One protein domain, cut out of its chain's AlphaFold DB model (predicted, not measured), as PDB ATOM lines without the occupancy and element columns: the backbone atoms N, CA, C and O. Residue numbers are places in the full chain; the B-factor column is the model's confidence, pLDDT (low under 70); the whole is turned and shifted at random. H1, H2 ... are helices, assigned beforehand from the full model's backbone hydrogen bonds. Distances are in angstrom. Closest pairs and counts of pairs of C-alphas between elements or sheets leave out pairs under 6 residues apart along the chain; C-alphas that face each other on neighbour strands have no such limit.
ATOM      1  N   SER A   4     -12.636 -35.153  46.930       78.69
ATOM      2  CA  SER A   4     -11.279 -35.015  46.391       78.69
ATOM      3  C   SER A   4     -11.217 -35.277  44.883       78.69
ATOM      4  O   SER A   4     -10.500 -34.599  44.144       78.69
ATOM      5  N   ASP A   5     -12.032 -36.209  44.390       79.38
ATOM      6  CA  ASP A   5     -12.220 -36.456  42.966       79.38
ATOM      7  C   ASP A   5     -12.861 -35.243  42.285       79.38
ATOM      8  O   ASP A   5     -12.500 -34.907  41.152       79.38
ATOM      9  N   LEU A   6     -13.804 -34.583  42.969       76.06
ATOM     10  CA  LEU A   6     -14.511 -33.410  42.456       76.06
ATOM     11  C   LEU A   6     -13.568 -32.209  42.355       76.06
ATOM     12  O   LEU A   6     -13.478 -31.594  41.295       76.06
ATOM     13  N   GLU A   7     -12.806 -31.941  43.412       77.94
ATOM     14  CA  GLU A   7     -11.761 -30.916  43.444       77.94
ATOM     15  C   GLU A   7     -10.735 -31.129  42.321       77.94
ATOM     16  O   GLU A   7     -10.485 -30.246  41.497       77.94
ATOM     17  N   ARG A   8     -10.207 -32.352  42.190       81.62
ATOM     18  CA  ARG A   8      -9.241 -32.684  41.135       81.62
ATOM     19  C   ARG A   8      -9.845 -32.578  39.732       81.62
ATOM     20  O   ARG A   8      -9.120 -32.317  38.766       81.62
ATOM     21  N   PHE A   9     -11.139 -32.846  39.569       81.38
ATOM     22  CA  PHE A   9     -11.833 -32.636  38.300       81.38
ATOM     23  C   PHE A   9     -11.944 -31.142  37.977       81.38
ATOM     24  O   PHE A   9     -11.524 -30.741  36.891       81.38
ATOM     25  N   PHE A  10     -12.427 -30.327  38.918       78.44
ATOM     26  CA  PHE A  10     -12.567 -28.881  38.737       78.44
ATOM     27  C   PHE A  10     -11.230 -28.210  38.435       78.44
ATOM     28  O   PHE A  10     -11.133 -27.514  37.427       78.44
ATOM     29  N   ASN A  11     -10.178 -28.508  39.199       80.00
ATOM     30  CA  ASN A  11      -8.850 -27.930  38.971       80.00
ATOM     31  C   ASN A  11      -8.303 -28.278  37.577       80.00
ATOM     32  O   ASN A  11      -7.757 -27.420  36.881       80.00
ATOM     33  N   ARG A  12      -8.499 -29.521  37.114       83.88
ATOM     34  CA  ARG A  12      -8.082 -29.933  35.762       83.88
ATOM     35  C   ARG A  12      -8.872 -29.230  34.665       83.88
ATOM     36  O   ARG A  12      -8.271 -28.773  33.692       83.88
ATOM     37  N   GLN A  13     -10.195 -29.159  34.800       82.81
ATOM     38  CA  GLN A  13     -11.039 -28.480  33.817       82.81
ATOM     39  C   GLN A  13     -10.716 -26.988  33.761       82.81
ATOM     40  O   GLN A  13     -10.517 -26.454  32.674       82.81
ATOM     41  N   TRP A  14     -10.576 -26.346  34.919       80.50
ATOM     42  CA  TRP A  14     -10.253 -24.931  35.026       80.50
ATOM     43  C   TRP A  14      -8.911 -24.605  34.374       80.50
ATOM     44  O   TRP A  14      -8.861 -23.787  33.460       80.50
ATOM     45  N   LYS A  15      -7.846 -25.333  34.731       84.19
ATOM     46  CA  LYS A  15      -6.526 -25.161  34.108       84.19
ATOM     47  C   LYS A  15      -6.571 -25.340  32.588       84.19
ATOM     48  O   LYS A  15      -5.994 -24.548  31.853       84.19
ATOM     49  N   THR A  16      -7.307 -26.344  32.110       86.75
ATOM     50  CA  THR A  16      -7.474 -26.587  30.668       86.75
ATOM     51  C   THR A  16      -8.182 -25.424  29.969       86.75
ATOM     52  O   THR A  16      -7.858 -25.103  28.827       86.75
ATOM     53  N   ILE A  17      -9.171 -24.811  30.622       83.31
ATOM     54  CA  ILE A  17      -9.882 -23.645  30.088       83.31
ATOM     55  C   ILE A  17      -8.942 -22.440  30.028       83.31
ATOM     56  O   ILE A  17      -8.864 -21.816  28.973       83.31
ATOM     57  N   ILE A  18      -8.182 -22.171  31.094       82.69
ATOM     58  CA  ILE A  18      -7.204 -21.072  31.134       82.69
ATOM     59  C   ILE A  18      -6.195 -21.206  29.999       82.69
ATOM     60  O   ILE A  18      -6.083 -20.302  29.180       82.69
ATOM     61  N   GLU A  19      -5.551 -22.366  29.864       86.56
ATOM     62  CA  GLU A  19      -4.558 -22.593  28.808       86.56
ATOM     63  C   GLU A  19      -5.145 -22.415  27.396       86.56
ATOM     64  O   GLU A  19      -4.446 -22.007  26.468       86.56
ATOM     65  N   LYS A  20      -6.426 -22.753  27.196       85.38
ATOM     66  CA  LYS A  20      -7.119 -22.517  25.921       85.38
ATOM     67  C   LYS A  20      -7.390 -21.035  25.691       85.38
ATOM     68  O   LYS A  20      -7.213 -20.576  24.567       85.38
ATOM     69  N   CYS A  21      -7.814 -20.314  26.725       80.81
ATOM     70  CA  CYS A  21      -8.023 -18.874  26.664       80.81
ATOM     71  C   CYS A  21      -6.709 -18.152  26.362       80.81
ATOM     72  O   CYS A  21      -6.659 -17.388  25.407       80.81
ATOM     73  N   GLU A  22      -5.630 -18.459  27.084       83.69
ATOM     74  CA  GLU A  22      -4.321 -17.833  26.872       83.69
ATOM     75  C   GLU A  22      -3.807 -18.014  25.441       83.69
ATOM     76  O   GLU A  22      -3.286 -17.082  24.844       83.69
ATOM     77  N   LYS A  23      -4.007 -19.198  24.851       86.00
ATOM     78  CA  LYS A  23      -3.618 -19.471  23.456       86.00
ATOM     79  C   LYS A  23      -4.475 -18.747  22.419       86.00
ATOM     80  O   LYS A  23      -4.040 -18.614  21.278       86.00
ATOM     81  N   ALA A  24      -5.702 -18.376  22.773       83.69
ATOM     82  CA  ALA A  24      -6.634 -17.701  21.875       83.69
ATOM     83  C   ALA A  24      -6.504 -16.171  21.925       83.69
ATOM     84  O   ALA A  24      -6.947 -15.499  20.996       83.69
ATOM     85  N   LEU A  25      -5.926 -15.636  23.000       82.94
ATOM     86  CA  LEU A  25      -5.776 -14.206  23.233       82.94
ATOM     87  C   LEU A  25      -4.520 -13.653  22.552       82.94
ATOM     88  O   LEU A  25      -3.494 -14.329  22.447       82.94
ATOM     89  N   GLY A  26      -4.604 -12.401  22.097       84.56
ATOM     90  CA  GLY A  26      -3.432 -11.665  21.642       84.56
ATOM     91  C   GLY A  26      -2.498 -11.317  22.811       84.56
ATOM     92  O   GLY A  26      -2.936 -11.288  23.963       84.56
ATOM     93  N   PRO A  27      -1.214 -11.022  22.543       83.56
ATOM     94  CA  PRO A  27      -0.252 -10.649  23.584       83.56
ATOM     95  C   PRO A  27      -0.691  -9.408  24.382       83.56
ATOM     96  O   PRO A  27      -0.587  -9.411  25.604       83.56
ATOM     97  N   ASP A  28      -1.277  -8.406  23.723       81.75
ATOM     98  CA  ASP A  28      -1.764  -7.183  24.382       81.75
ATOM     99  C   ASP A  28      -2.974  -7.443  25.301       81.75
ATOM    100  O   ASP A  28      -3.150  -6.781  26.327       81.75
ATOM    101  N   ASP A  29      -3.825  -8.411  24.943       80.44
ATOM    102  CA  ASP A  29      -4.976  -8.808  25.761       80.44
ATOM    103  C   ASP A  29      -4.520  -9.607  26.985       80.44
ATOM    104  O   ASP A  29      -5.039  -9.422  28.086       80.44
ATOM    105  N   LEU A  30      -3.513 -10.467  26.806       83.94
ATOM    106  CA  LEU A  30      -2.882 -11.217  27.889       83.94
ATOM    107  C   LEU A  30      -2.245 -10.293  28.926       83.94
ATOM    108  O   LEU A  30      -2.489 -10.471  30.120       83.94
ATOM    109  N   GLU A  31      -1.475  -9.294  28.491       84.81
ATOM    110  CA  GLU A  31      -0.875  -8.309  29.399       84.81
ATOM    111  C   GLU A  31      -1.947  -7.548  30.191       84.81
ATOM    112  O   GLU A  31      -1.816  -7.349  31.402       84.81
ATOM    113  N   GLN A  32      -3.055  -7.181  29.540       81.88
ATOM    114  CA  GLN A  32      -4.171  -6.516  30.213       81.88
ATOM    115  C   GLN A  32      -4.856  -7.418  31.243       81.88
ATOM    116  O   GLN A  32      -5.097  -6.967  32.364       81.88
ATOM    117  N   ILE A  33      -5.122  -8.684  30.912       85.38
ATOM    118  CA  ILE A  33      -5.705  -9.658  31.850       85.38
ATOM    119  C   ILE A  33      -4.789  -9.839  33.062       85.38
ATOM    120  O   ILE A  33      -5.255  -9.782  34.195       85.38
ATOM    121  N   GLN A  34      -3.481  -9.986  32.843       85.81
ATOM    122  CA  GLN A  34      -2.504 -10.166  33.921       85.81
ATOM    123  C   GLN A  34      -2.348  -8.924  34.814       85.81
ATOM    124  O   GLN A  34      -1.928  -9.046  35.963       85.81
ATOM    125  N   SER A  35      -2.704  -7.735  34.319       84.44
ATOM    126  CA  SER A  35      -2.684  -6.494  35.105       84.44
ATOM    127  C   SER A  35      -3.880  -6.333  36.055       84.44
ATOM    128  O   SER A  35      -3.843  -5.498  36.961       84.44
ATOM    129  N   ILE A  36      -4.938  -7.132  35.875       85.69
ATOM    130  CA  ILE A  36      -6.185  -7.064  36.644       85.69
ATOM    131  C   ILE A  36      -6.326  -8.370  37.426       85.69
ATOM    132  O   ILE A  36      -6.948  -9.327  36.978       85.69
ATOM    133  N   THR A  37      -5.743  -8.410  38.620       86.12
ATOM    134  CA  THR A  37      -5.618  -9.657  39.390       86.12
ATOM    135  C   THR A  37      -6.646  -9.812  40.502       86.12
ATOM    136  O   THR A  37      -6.669 -10.823  41.184       86.12
ATOM    137  N   SER A  38      -7.506  -8.824  40.743       87.75
ATOM    138  CA  SER A  38      -8.430  -8.876  41.877       87.75
ATOM    139  C   SER A  38      -9.736  -8.155  41.603       87.75
ATOM    140  O   SER A  38      -9.825  -7.328  40.694       87.75
ATOM    141  N   TRP A  39     -10.733  -8.428  42.448       86.50
ATOM    142  CA  TRP A  39     -11.980  -7.671  42.490       86.50
ATOM    143  C   TRP A  39     -11.720  -6.161  42.548       86.50
ATOM    144  O   TRP A  39     -12.221  -5.428  41.701       86.50
ATOM    145  N   ASP A  40     -10.887  -5.702  43.486       86.94
ATOM    146  CA  ASP A  40     -10.563  -4.280  43.628       86.94
ATOM    147  C   ASP A  40      -9.882  -3.725  42.373       86.94
ATOM    148  O   ASP A  40     -10.243  -2.651  41.897       86.94
ATOM    149  N   SER A  41      -8.929  -4.461  41.796       85.12
ATOM    150  CA  SER A  41      -8.233  -4.035  40.574       85.12
ATOM    151  C   SER A  41      -9.194  -3.941  39.390       85.12
ATOM    152  O   SER A  41      -9.141  -2.971  38.639       85.12
ATOM    153  N   MET A  42     -10.125  -4.890  39.262       86.81
ATOM    154  CA  MET A  42     -11.173  -4.876  38.240       86.81
ATOM    155  C   MET A  42     -12.122  -3.695  38.445       86.81
ATOM    156  O   MET A  42     -12.410  -2.975  37.492       86.81
ATOM    157  N   GLN A  43     -12.546  -3.429  39.684       82.81
ATOM    158  CA  GLN A  43     -13.381  -2.270  39.986       82.81
ATOM    159  C   GLN A  43     -12.692  -0.964  39.595       82.81
ATOM    160  O   GLN A  43     -13.315  -0.130  38.949       82.81
ATOM    161  N   LYS A  44     -11.412  -0.788  39.930       82.31
ATOM    162  CA  LYS A  44     -10.659   0.409  39.531       82.31
ATOM    163  C   LYS A  44     -10.519   0.505  38.016       82.31
ATOM    164  O   LYS A  44     -10.746   1.558  37.428       82.31
ATOM    165  N   TYR A  45     -10.203  -0.609  37.372       78.69
ATOM    166  CA  TYR A  45     -10.039  -0.669  35.926       78.69
ATOM    167  C   TYR A  45     -11.328  -0.297  35.171       78.69
ATOM    168  O   TYR A  45     -11.287   0.486  34.222       78.69
ATOM    169  N   VAL A  46     -12.478  -0.805  35.624       77.25
ATOM    170  CA  VAL A  46     -13.784  -0.629  34.968       77.25
ATOM    171  C   VAL A  46     -14.492   0.661  35.399       77.25
ATOM    172  O   VAL A  46     -15.153   1.301  34.585       77.25
ATOM    173  N   PHE A  47     -14.372   1.061  36.667       74.06
ATOM    174  CA  PHE A  47     -15.130   2.181  37.236       74.06
ATOM    175  C   PHE A  47     -14.306   3.454  37.458       74.06
ATOM    176  O   PHE A  47     -14.887   4.536  37.497       74.06
ATOM    177  N   GLU A  48     -12.981   3.359  37.602       69.38
ATOM    178  CA  GLU A  48     -12.112   4.507  37.914       69.38
ATOM    179  C   GLU A  48     -11.204   4.934  36.748       69.38
ATOM    180  O   GLU A  48     -10.698   6.056  36.765       69.38
ATOM    181  N   SER A  49     -11.025   4.115  35.698       57.16
ATOM    182  CA  SER A  49     -10.148   4.470  34.561       57.16
ATOM    183  C   SER A  49     -10.649   5.645  33.705       57.16
ATOM    184  O   SER A  49      -9.938   6.123  32.823       57.16
ATOM    185  N   VAL A  50     -11.812   6.214  34.030       52.44
ATOM    186  CA  VAL A  50     -12.386   7.375  33.336       52.44
ATOM    187  C   VAL A  50     -11.759   8.726  33.748       52.44
ATOM    188  O   VAL A  50     -12.237   9.804  33.400       52.44
ATOM    189  N   GLY A  51     -10.651   8.691  34.490       47.94
ATOM    190  CA  GLY A  51     -10.017   9.855  35.111       47.94
ATOM    191  C   GLY A  51      -8.974  10.621  34.289       47.94
ATOM    192  O   GLY A  51      -8.251  11.422  34.876       47.94
ATOM    193  N   THR A  52      -8.847  10.423  32.971       44.84
ATOM    194  CA  THR A  52      -7.893  11.209  32.158       44.84
ATOM    195  C   THR A  52      -8.547  11.856  30.935       44.84
ATOM    196  O   THR A  52      -8.487  11.369  29.815       44.84
ATOM    197  N   GLY A  53      -9.149  13.031  31.149       42.19
ATOM    198  CA  GLY A  53      -9.238  14.069  30.111       42.19
ATOM    199  C   GLY A  53     -10.594  14.321  29.450       42.19
ATOM    200  O   GLY A  53     -10.761  15.366  28.831       42.19
ATOM    201  N   SER A  54     -11.598  13.468  29.623       40.53
ATOM    202  CA  SER A  54     -12.980  13.827  29.287       40.53
ATOM    203  C   SER A  54     -13.900  13.119  30.266       40.53
ATOM    204  O   SER A  54     -13.651  11.956  30.569       40.53
ATOM    205  N   GLY A  55     -14.896  13.818  30.811       45.16
ATOM    206  CA  GLY A  55     -15.832  13.289  31.803       45.16
ATOM    207  C   GLY A  55     -16.692  12.153  31.255       45.16
ATOM    208  O   GLY A  55     -17.878  12.343  30.998       45.16
ATOM    209  N   GLY A  56     -16.097  10.982  31.063       51.09
ATOM    210  CA  GLY A  56     -16.822   9.774  30.734       51.09
ATOM    211  C   GLY A  56     -17.582   9.328  31.977       51.09
ATOM    212  O   GLY A  56     -17.034   9.070  33.048       51.09
ATOM    213  N   LEU A  57     -18.894   9.296  31.858       58.31
ATOM    214  CA  LEU A  57     -19.702   8.528  32.782       58.31
ATOM    215  C   LEU A  57     -19.431   7.049  32.503       58.31
ATOM    216  O   LEU A  57     -19.357   6.648  31.342       58.31
ATOM    217  N   ILE A  58     -19.297   6.247  33.562       64.31
ATOM    218  CA  ILE A  58     -19.377   4.786  33.454       64.31
ATOM    219  C   ILE A  58     -20.654   4.472  32.661       64.31
ATOM    220  O   ILE A  58     -21.717   4.970  33.059       64.31
ATOM    221  N   PRO A  59     -20.591   3.681  31.574       71.06
ATOM    222  CA  PRO A  59     -21.783   3.355  30.805       71.06
ATOM    223  C   PRO A  59     -22.865   2.768  31.705       71.06
ATOM    224  O   PRO A  59     -22.590   1.961  32.600       71.06
ATOM    225  N   TYR A  60     -24.097   3.233  31.514       71.12
ATOM    226  CA  TYR A  60     -25.228   2.895  32.378       71.12
ATOM    227  C   TYR A  60     -25.441   1.377  32.453       71.12
ATOM    228  O   TYR A  60     -25.762   0.835  33.510       71.12
ATOM    229  N   GLU A  61     -25.154   0.679  31.359       75.19
ATOM    230  CA  GLU A  61     -25.157  -0.773  31.228       75.19
ATOM    231  C   GLU A  61     -24.212  -1.446  32.234       75.19
ATOM    232  O   GLU A  61     -24.584  -2.441  32.857       75.19
ATOM    233  N   ILE A  62     -23.024  -0.879  32.469       74.19
ATOM    234  CA  ILE A  62     -22.082  -1.409  33.465       74.19
ATOM    235  C   ILE A  62     -22.586  -1.136  34.886       74.19
ATOM    236  O   ILE A  62     -22.484  -1.991  35.772       74.19
ATOM    237  N   VAL A  63     -23.193   0.030  35.121       76.44
ATOM    238  CA  VAL A  63     -23.804   0.341  36.423       76.44
ATOM    239  C   VAL A  63     -24.897  -0.678  36.767       76.44
ATOM    240  O   VAL A  63     -24.972  -1.122  37.915       76.44
ATOM    241  N   LEU A  64     -25.691  -1.103  35.781       82.19
ATOM    242  CA  LEU A  64     -26.762  -2.086  35.966       82.19
ATOM    243  C   LEU A  64     -26.261  -3.480  36.365       82.19
ATOM    244  O   LEU A  64     -26.935  -4.165  37.133       82.19
ATOM    245  N   ILE A  65     -25.089  -3.903  35.887       82.38
ATOM    246  CA  ILE A  65     -24.534  -5.230  36.206       82.38
ATOM    247  C   ILE A  65     -23.675  -5.240  37.477       82.38
ATOM    248  O   ILE A  65     -23.303  -6.315  37.950       82.38
ATOM    249  N   LYS A  66     -23.377  -4.077  38.070       80.56
ATOM    250  CA  LYS A  66     -22.569  -3.964  39.295       80.56
ATOM    251  C   LYS A  66     -23.051  -4.866  40.448       80.56
ATOM    252  O   LYS A  66     -22.194  -5.483  41.084       80.56
ATOM    253  N   PRO A  67     -24.362  -5.017  40.727       85.75
ATOM    254  CA  PRO A  67     -24.833  -5.965  41.740       85.75
ATOM    255  C   PRO A  67     -24.472  -7.419  41.405       85.75
ATOM    256  O   PRO A  67     -24.010  -8.155  42.272       85.75
ATOM    257  N   THR A  68     -24.606  -7.818  40.137       86.50
ATOM    258  CA  THR A  68     -24.229  -9.158  39.658       86.50
ATOM    259  C   THR A  68     -22.733  -9.408  39.822       86.50
ATOM    260  O   THR A  68     -22.337 -10.476  40.281       86.50
ATOM    261  N   LEU A  69     -21.901  -8.407  39.521       85.62
ATOM    262  CA  LEU A  69     -20.458  -8.463  39.757       85.62
ATOM    263  C   LEU A  69     -20.140  -8.653  41.254       85.62
ATOM    264  O   LEU A  69     -19.270  -9.448  41.602       85.62
ATOM    265  N   GLY A  70     -20.900  -8.009  42.146       85.75
ATOM    266  CA  GLY A  70     -20.794  -8.221  43.592       85.75
ATOM    267  C   GLY A  70     -21.132  -9.652  44.033       85.75
ATOM    268  O   GLY A  70     -20.449 -10.203  44.894       85.75
ATOM    269  N   HIS A  71     -22.131 -10.291  43.418       87.50
ATOM    270  CA  HIS A  71     -22.427 -11.707  43.677       87.50
ATOM    271  C   HIS A  71     -21.303 -12.630  43.190       87.50
ATOM    272  O   HIS A  71     -20.959 -13.586  43.882       87.50
ATOM    273  N   LEU A  72     -20.699 -12.334  42.033       86.56
ATOM    274  CA  LEU A  72     -19.542 -13.084  41.538       86.56
ATOM    275  C   LEU A  72     -18.358 -12.983  42.503       86.56
ATOM    276  O   LEU A  72     -17.698 -13.985  42.741       86.56
ATOM    277  N   HIS A  73     -18.145 -11.826  43.133       89.12
ATOM    278  CA  HIS A  73     -17.112 -11.669  44.155       89.12
ATOM    279  C   HIS A  73     -17.350 -12.543  45.394       89.12
ATOM    280  O   HIS A  73     -16.442 -13.224  45.864       89.12
ATOM    281  N   GLN A  74     -18.583 -12.597  45.896       86.94
ATOM    282  CA  GLN A  74     -18.928 -13.500  47.003       86.94
ATOM    283  C   GLN A  74     -18.755 -14.976  46.611       86.94
ATOM    284  O   GLN A  74     -18.322 -15.806  47.417       86.94
ATOM    285  N   TYR A  75     -19.069 -15.303  45.357       83.00
ATOM    286  CA  TYR A  75     -18.898 -16.641  44.813       83.00
ATOM    287  C   TYR A  75     -17.419 -17.035  44.724       83.00
ATOM    288  O   TYR A  75     -17.058 -18.108  45.206       83.00
ATOM    289  N   THR A  76     -16.544 -16.169  44.199       83.50
ATOM    290  CA  THR A  76     -15.100 -16.454  44.121       83.50
ATOM    291  C   THR A  76     -14.484 -16.627  45.507       83.50
ATOM    292  O   THR A  76     -13.752 -17.588  45.709       83.50
ATOM    293  N   GLN A  77     -14.870 -15.806  46.492       84.81
ATOM    294  CA  GLN A  77     -14.416 -15.964  47.884       84.81
ATOM    295  C   GLN A  77     -14.809 -17.324  48.482       84.81
ATOM    296  O   GLN A  77     -14.046 -17.948  49.223       84.81
ATOM    297  N   THR A  78     -16.011 -17.808  48.159       80.00
ATOM    298  CA  THR A  78     -16.467 -19.136  48.591       80.00
ATOM    299  C   THR A  78     -15.641 -20.237  47.928       80.00
ATOM    300  O   THR A  78     -15.271 -21.208  48.578       80.00
ATOM    301  N   PHE A  79     -15.302 -20.079  46.650       74.69
ATOM    302  CA  PHE A  79     -14.491 -21.051  45.921       74.69
ATOM    303  C   PHE A  79     -13.046 -21.123  46.421       74.69
ATOM    304  O   PHE A  79     -12.547 -22.222  46.660       74.69
ATOM    305  N   GLU A  80     -12.403 -19.976  46.639       76.00
ATOM    306  CA  GLU A  80     -11.040 -19.904  47.179       76.00
ATOM    307  C   GLU A  80     -10.954 -20.515  48.579       76.00
ATOM    308  O   GLU A  80      -9.988 -21.202  48.904       76.00
ATOM    309  N   SER A  81     -11.980 -20.292  49.408       77.00
ATOM    310  CA  SER A  81     -12.000 -20.788  50.786       77.00
ATOM    311  C   SER A  81     -12.428 -22.252  50.924       77.00
ATOM    312  O   SER A  81     -12.012 -22.895  51.887       77.00
ATOM    313  N   GLN A  82     -13.258 -22.781  50.015       69.38
ATOM    314  CA  GLN A  82     -13.891 -24.098  50.195       69.38
ATOM    315  C   GLN A  82     -13.530 -25.155  49.149       69.38
ATOM    316  O   GLN A  82     -13.673 -26.338  49.448       69.38
ATOM    317  N   LEU A  83     -13.130 -24.772  47.933       62.56
ATOM    318  CA  LEU A  83     -13.048 -25.706  46.802       62.56
ATOM    319  C   LEU A  83     -11.628 -25.986  46.322       62.56
ATOM    320  O   LEU A  83     -11.386 -27.126  45.946       62.56
ATOM    321  N   ALA A  84     -10.725 -25.001  46.341       60.91
ATOM    322  CA  ALA A  84      -9.267 -25.176  46.296       60.91
ATOM    323  C   ALA A  84      -8.563 -23.811  46.141       60.91
ATOM    324  O   ALA A  84      -9.040 -22.973  45.373       60.91
ATOM    325  N   PRO A  85      -7.373 -23.620  46.741       61.72
ATOM    326  CA  PRO A  85      -6.517 -22.451  46.505       61.72
ATOM    327  C   PRO A  85      -5.945 -22.364  45.074       61.72
ATOM    328  O   PRO A  85      -5.350 -21.354  44.717       61.72
ATOM    329  N   ASP A  86      -6.125 -23.401  44.247       64.19
ATOM    330  CA  ASP A  86      -5.611 -23.467  42.870       64.19
ATOM    331  C   ASP A  86      -6.572 -22.879  41.822       64.19
ATOM    332  O   ASP A  86      -6.267 -22.867  40.621       64.19
ATOM    333  N   LEU A  87      -7.747 -22.397  42.242       67.56
ATOM    334  CA  LEU A  87      -8.603 -21.636  41.347       67.56
ATOM    335  C   LEU A  87      -7.892 -20.309  41.070       67.56
ATOM    336  O   LEU A  87      -7.790 -19.463  41.947       67.56
ATOM    337  N   GLN A  88      -7.353 -20.140  39.862       76.12
ATOM    338  CA  GLN A  88      -6.691 -18.900  39.444       76.12
ATOM    339  C   GLN A  88      -7.732 -17.776  39.294       76.12
ATOM    340  O   GLN A  88      -8.134 -17.425  38.184       76.12
ATOM    341  N   VAL A  89      -8.229 -17.265  40.421       82.69
ATOM    342  CA  VAL A  89      -9.263 -16.226  40.501       82.69
ATOM    343  C   VAL A  89      -8.774 -14.919  39.885       82.69
ATOM    344  O   VAL A  89      -9.556 -14.214  39.248       82.69
ATOM    345  N   ASP A  90      -7.471 -14.662  39.951       85.25
ATOM    346  CA  ASP A  90      -6.818 -13.550  39.266       85.25
ATOM    347  C   ASP A  90      -7.125 -13.556  37.762       85.25
ATOM    348  O   ASP A  90      -7.527 -12.540  37.198       85.25
ATOM    349  N   PHE A  91      -7.038 -14.723  37.113       83.31
ATOM    350  CA  PHE A  91      -7.327 -14.861  35.683       83.31
ATOM    351  C   PHE A  91      -8.812 -14.627  35.366       83.31
ATOM    352  O   PHE A  91      -9.151 -14.034  34.339       83.31
ATOM    353  N   PHE A  92      -9.709 -15.049  36.263       86.31
ATOM    354  CA  PHE A  92     -11.139 -14.764  36.142       86.31
ATOM    355  C   PHE A  92     -11.411 -13.254  36.172       86.31
ATOM    356  O   PHE A  92     -12.104 -12.742  35.289       86.31
ATOM    357  N   TRP A  93     -10.841 -12.529  37.138       88.50
ATOM    358  CA  TRP A  93     -11.025 -11.078  37.226       88.50
ATOM    359  C   TRP A  93     -10.406 -10.334  36.052       88.50
ATOM    360  O   TRP A  93     -11.019  -9.381  35.564       88.50
ATOM    361  N   GLY A  94      -9.264 -10.802  35.549       86.50
ATOM    362  CA  GLY A  94      -8.631 -10.221  34.376       86.50
ATOM    363  C   GLY A  94      -9.489 -10.318  33.121       86.50
ATOM    364  O   GLY A  94      -9.699  -9.311  32.442       86.50
ATOM    365  N   ILE A  95     -10.079 -11.489  32.860       85.12
ATOM    366  CA  ILE A  95     -11.015 -11.668  31.741       85.12
ATOM    367  C   ILE A  95     -12.232 -10.755  31.894       85.12
ATOM    368  O   ILE A  95     -12.609 -10.073  30.942       85.12
ATOM    369  N   ILE A  96     -12.851 -10.724  33.079       85.81
ATOM    370  CA  ILE A  96     -14.038  -9.893  33.315       85.81
ATOM    371  C   ILE A  96     -13.711  -8.409  33.113       85.81
ATOM    372  O   ILE A  96     -14.467  -7.712  32.443       85.81
ATOM    373  N   GLY A  97     -12.575  -7.933  33.625       83.06
ATOM    374  CA  GLY A  97     -12.148  -6.544  33.456       83.06
ATOM    375  C   GLY A  97     -11.961  -6.148  31.990       83.06
ATOM    376  O   GLY A  97     -12.467  -5.106  31.568       83.06
ATOM    377  N   VAL A  98     -11.302  -6.996  31.193       82.00
ATOM    378  CA  VAL A  98     -11.099  -6.744  29.757       82.00
ATOM    379  C   VAL A  98     -12.416  -6.804  28.979       82.00
ATOM    380  O   VAL A  98     -12.694  -5.902  28.189       82.00
ATOM    381  N   LEU A  99     -13.264  -7.807  29.229       81.00
ATOM    382  CA  LEU A  99     -14.562  -7.932  28.555       81.00
ATOM    383  C   LEU A  99     -15.456  -6.718  28.805       81.00
ATOM    384  O   LEU A  99     -16.082  -6.215  27.876       81.00
ATOM    385  N   LEU A 100     -15.496  -6.226  30.045       77.88
ATOM    386  CA  LEU A 100     -16.312  -5.069  30.393       77.88
ATOM    387  C   LEU A 100     -15.815  -3.790  29.718       77.88
ATOM    388  O   LEU A 100     -16.638  -2.999  29.270       77.88
ATOM    389  N   LYS A 101     -14.502  -3.620  29.550       71.56
ATOM    390  CA  LYS A 101     -13.940  -2.483  28.809       71.56
ATOM    391  C   LYS A 101     -14.221  -2.541  27.305       71.56
ATOM    392  O   LYS A 101     -14.400  -1.502  26.689       71.56
ATOM    393  N   LEU A 102     -14.293  -3.726  26.696       60.50
ATOM    394  CA  LEU A 102     -14.656  -3.850  25.274       60.50
ATOM    395  C   LEU A 102     -16.122  -3.477  24.995       60.50
ATOM    396  O   LEU A 102     -16.477  -3.204  23.852       60.50
ATOM    397  N   THR A 103     -16.974  -3.480  26.023       56.84
ATOM    398  CA  THR A 103     -18.385  -3.077  25.908       56.84
ATOM    399  C   THR A 103     -18.624  -1.574  26.097       56.84
ATOM    400  O   THR A 103     -19.774  -1.144  26.002       56.84
ATOM    401  N   THR A 104     -17.570  -0.785  26.347       50.41
ATOM    402  CA  THR A 104     -17.604   0.677  26.562       50.41
ATOM    403  C   THR A 104     -16.827   1.433  25.506       50.41
ATOM    404  O   THR A 104     -17.327   2.488  25.063       50.41
TER     405      THR A 104
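This is residues 4 to 104 of the 104 residues of an uncharacterized protein of Polytolypa hystricis UAMH7299 (UniProt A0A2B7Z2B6). H3, H4 and H5 form a loose up-and-down bundle, each running against the one before; H2 crosses H5, and H1 slants off as an arm. The printed part has 101 residues with five named helices, H1 to H5: all helix. It is only just compact, close to loose, radius of gyration of the C-alphas 15.0 A, spanning 52 by 30 by 18 A.

H1, residues 4 to 24, touches no helix. H5, residues 89 to 102, touches H2, residues 27 to 35, closest at C-alphas 33 and 94, 3.9 A, and H3, residues 39 to 48, closest at C-alphas 42 and 97, 5.2 A. H4, residues 60 to 82, only just touches H5 as a hairpin, with 3 C-alpha pairs within 8 A. Every O i to N i+4 pair is within hydrogen-bond range in H1, H2, H3 and H5; 17 of 19 in H4.

C-alpha 4, (-11.279, -35.015, 46.391), begins H1; C-alpha 102, (-14.656, -3.850, 25.274), ends H5.

The link H3 to H4 is long. pLDDT is under 70 in residues 48 to 58, 82 to 87 and 102 to 104.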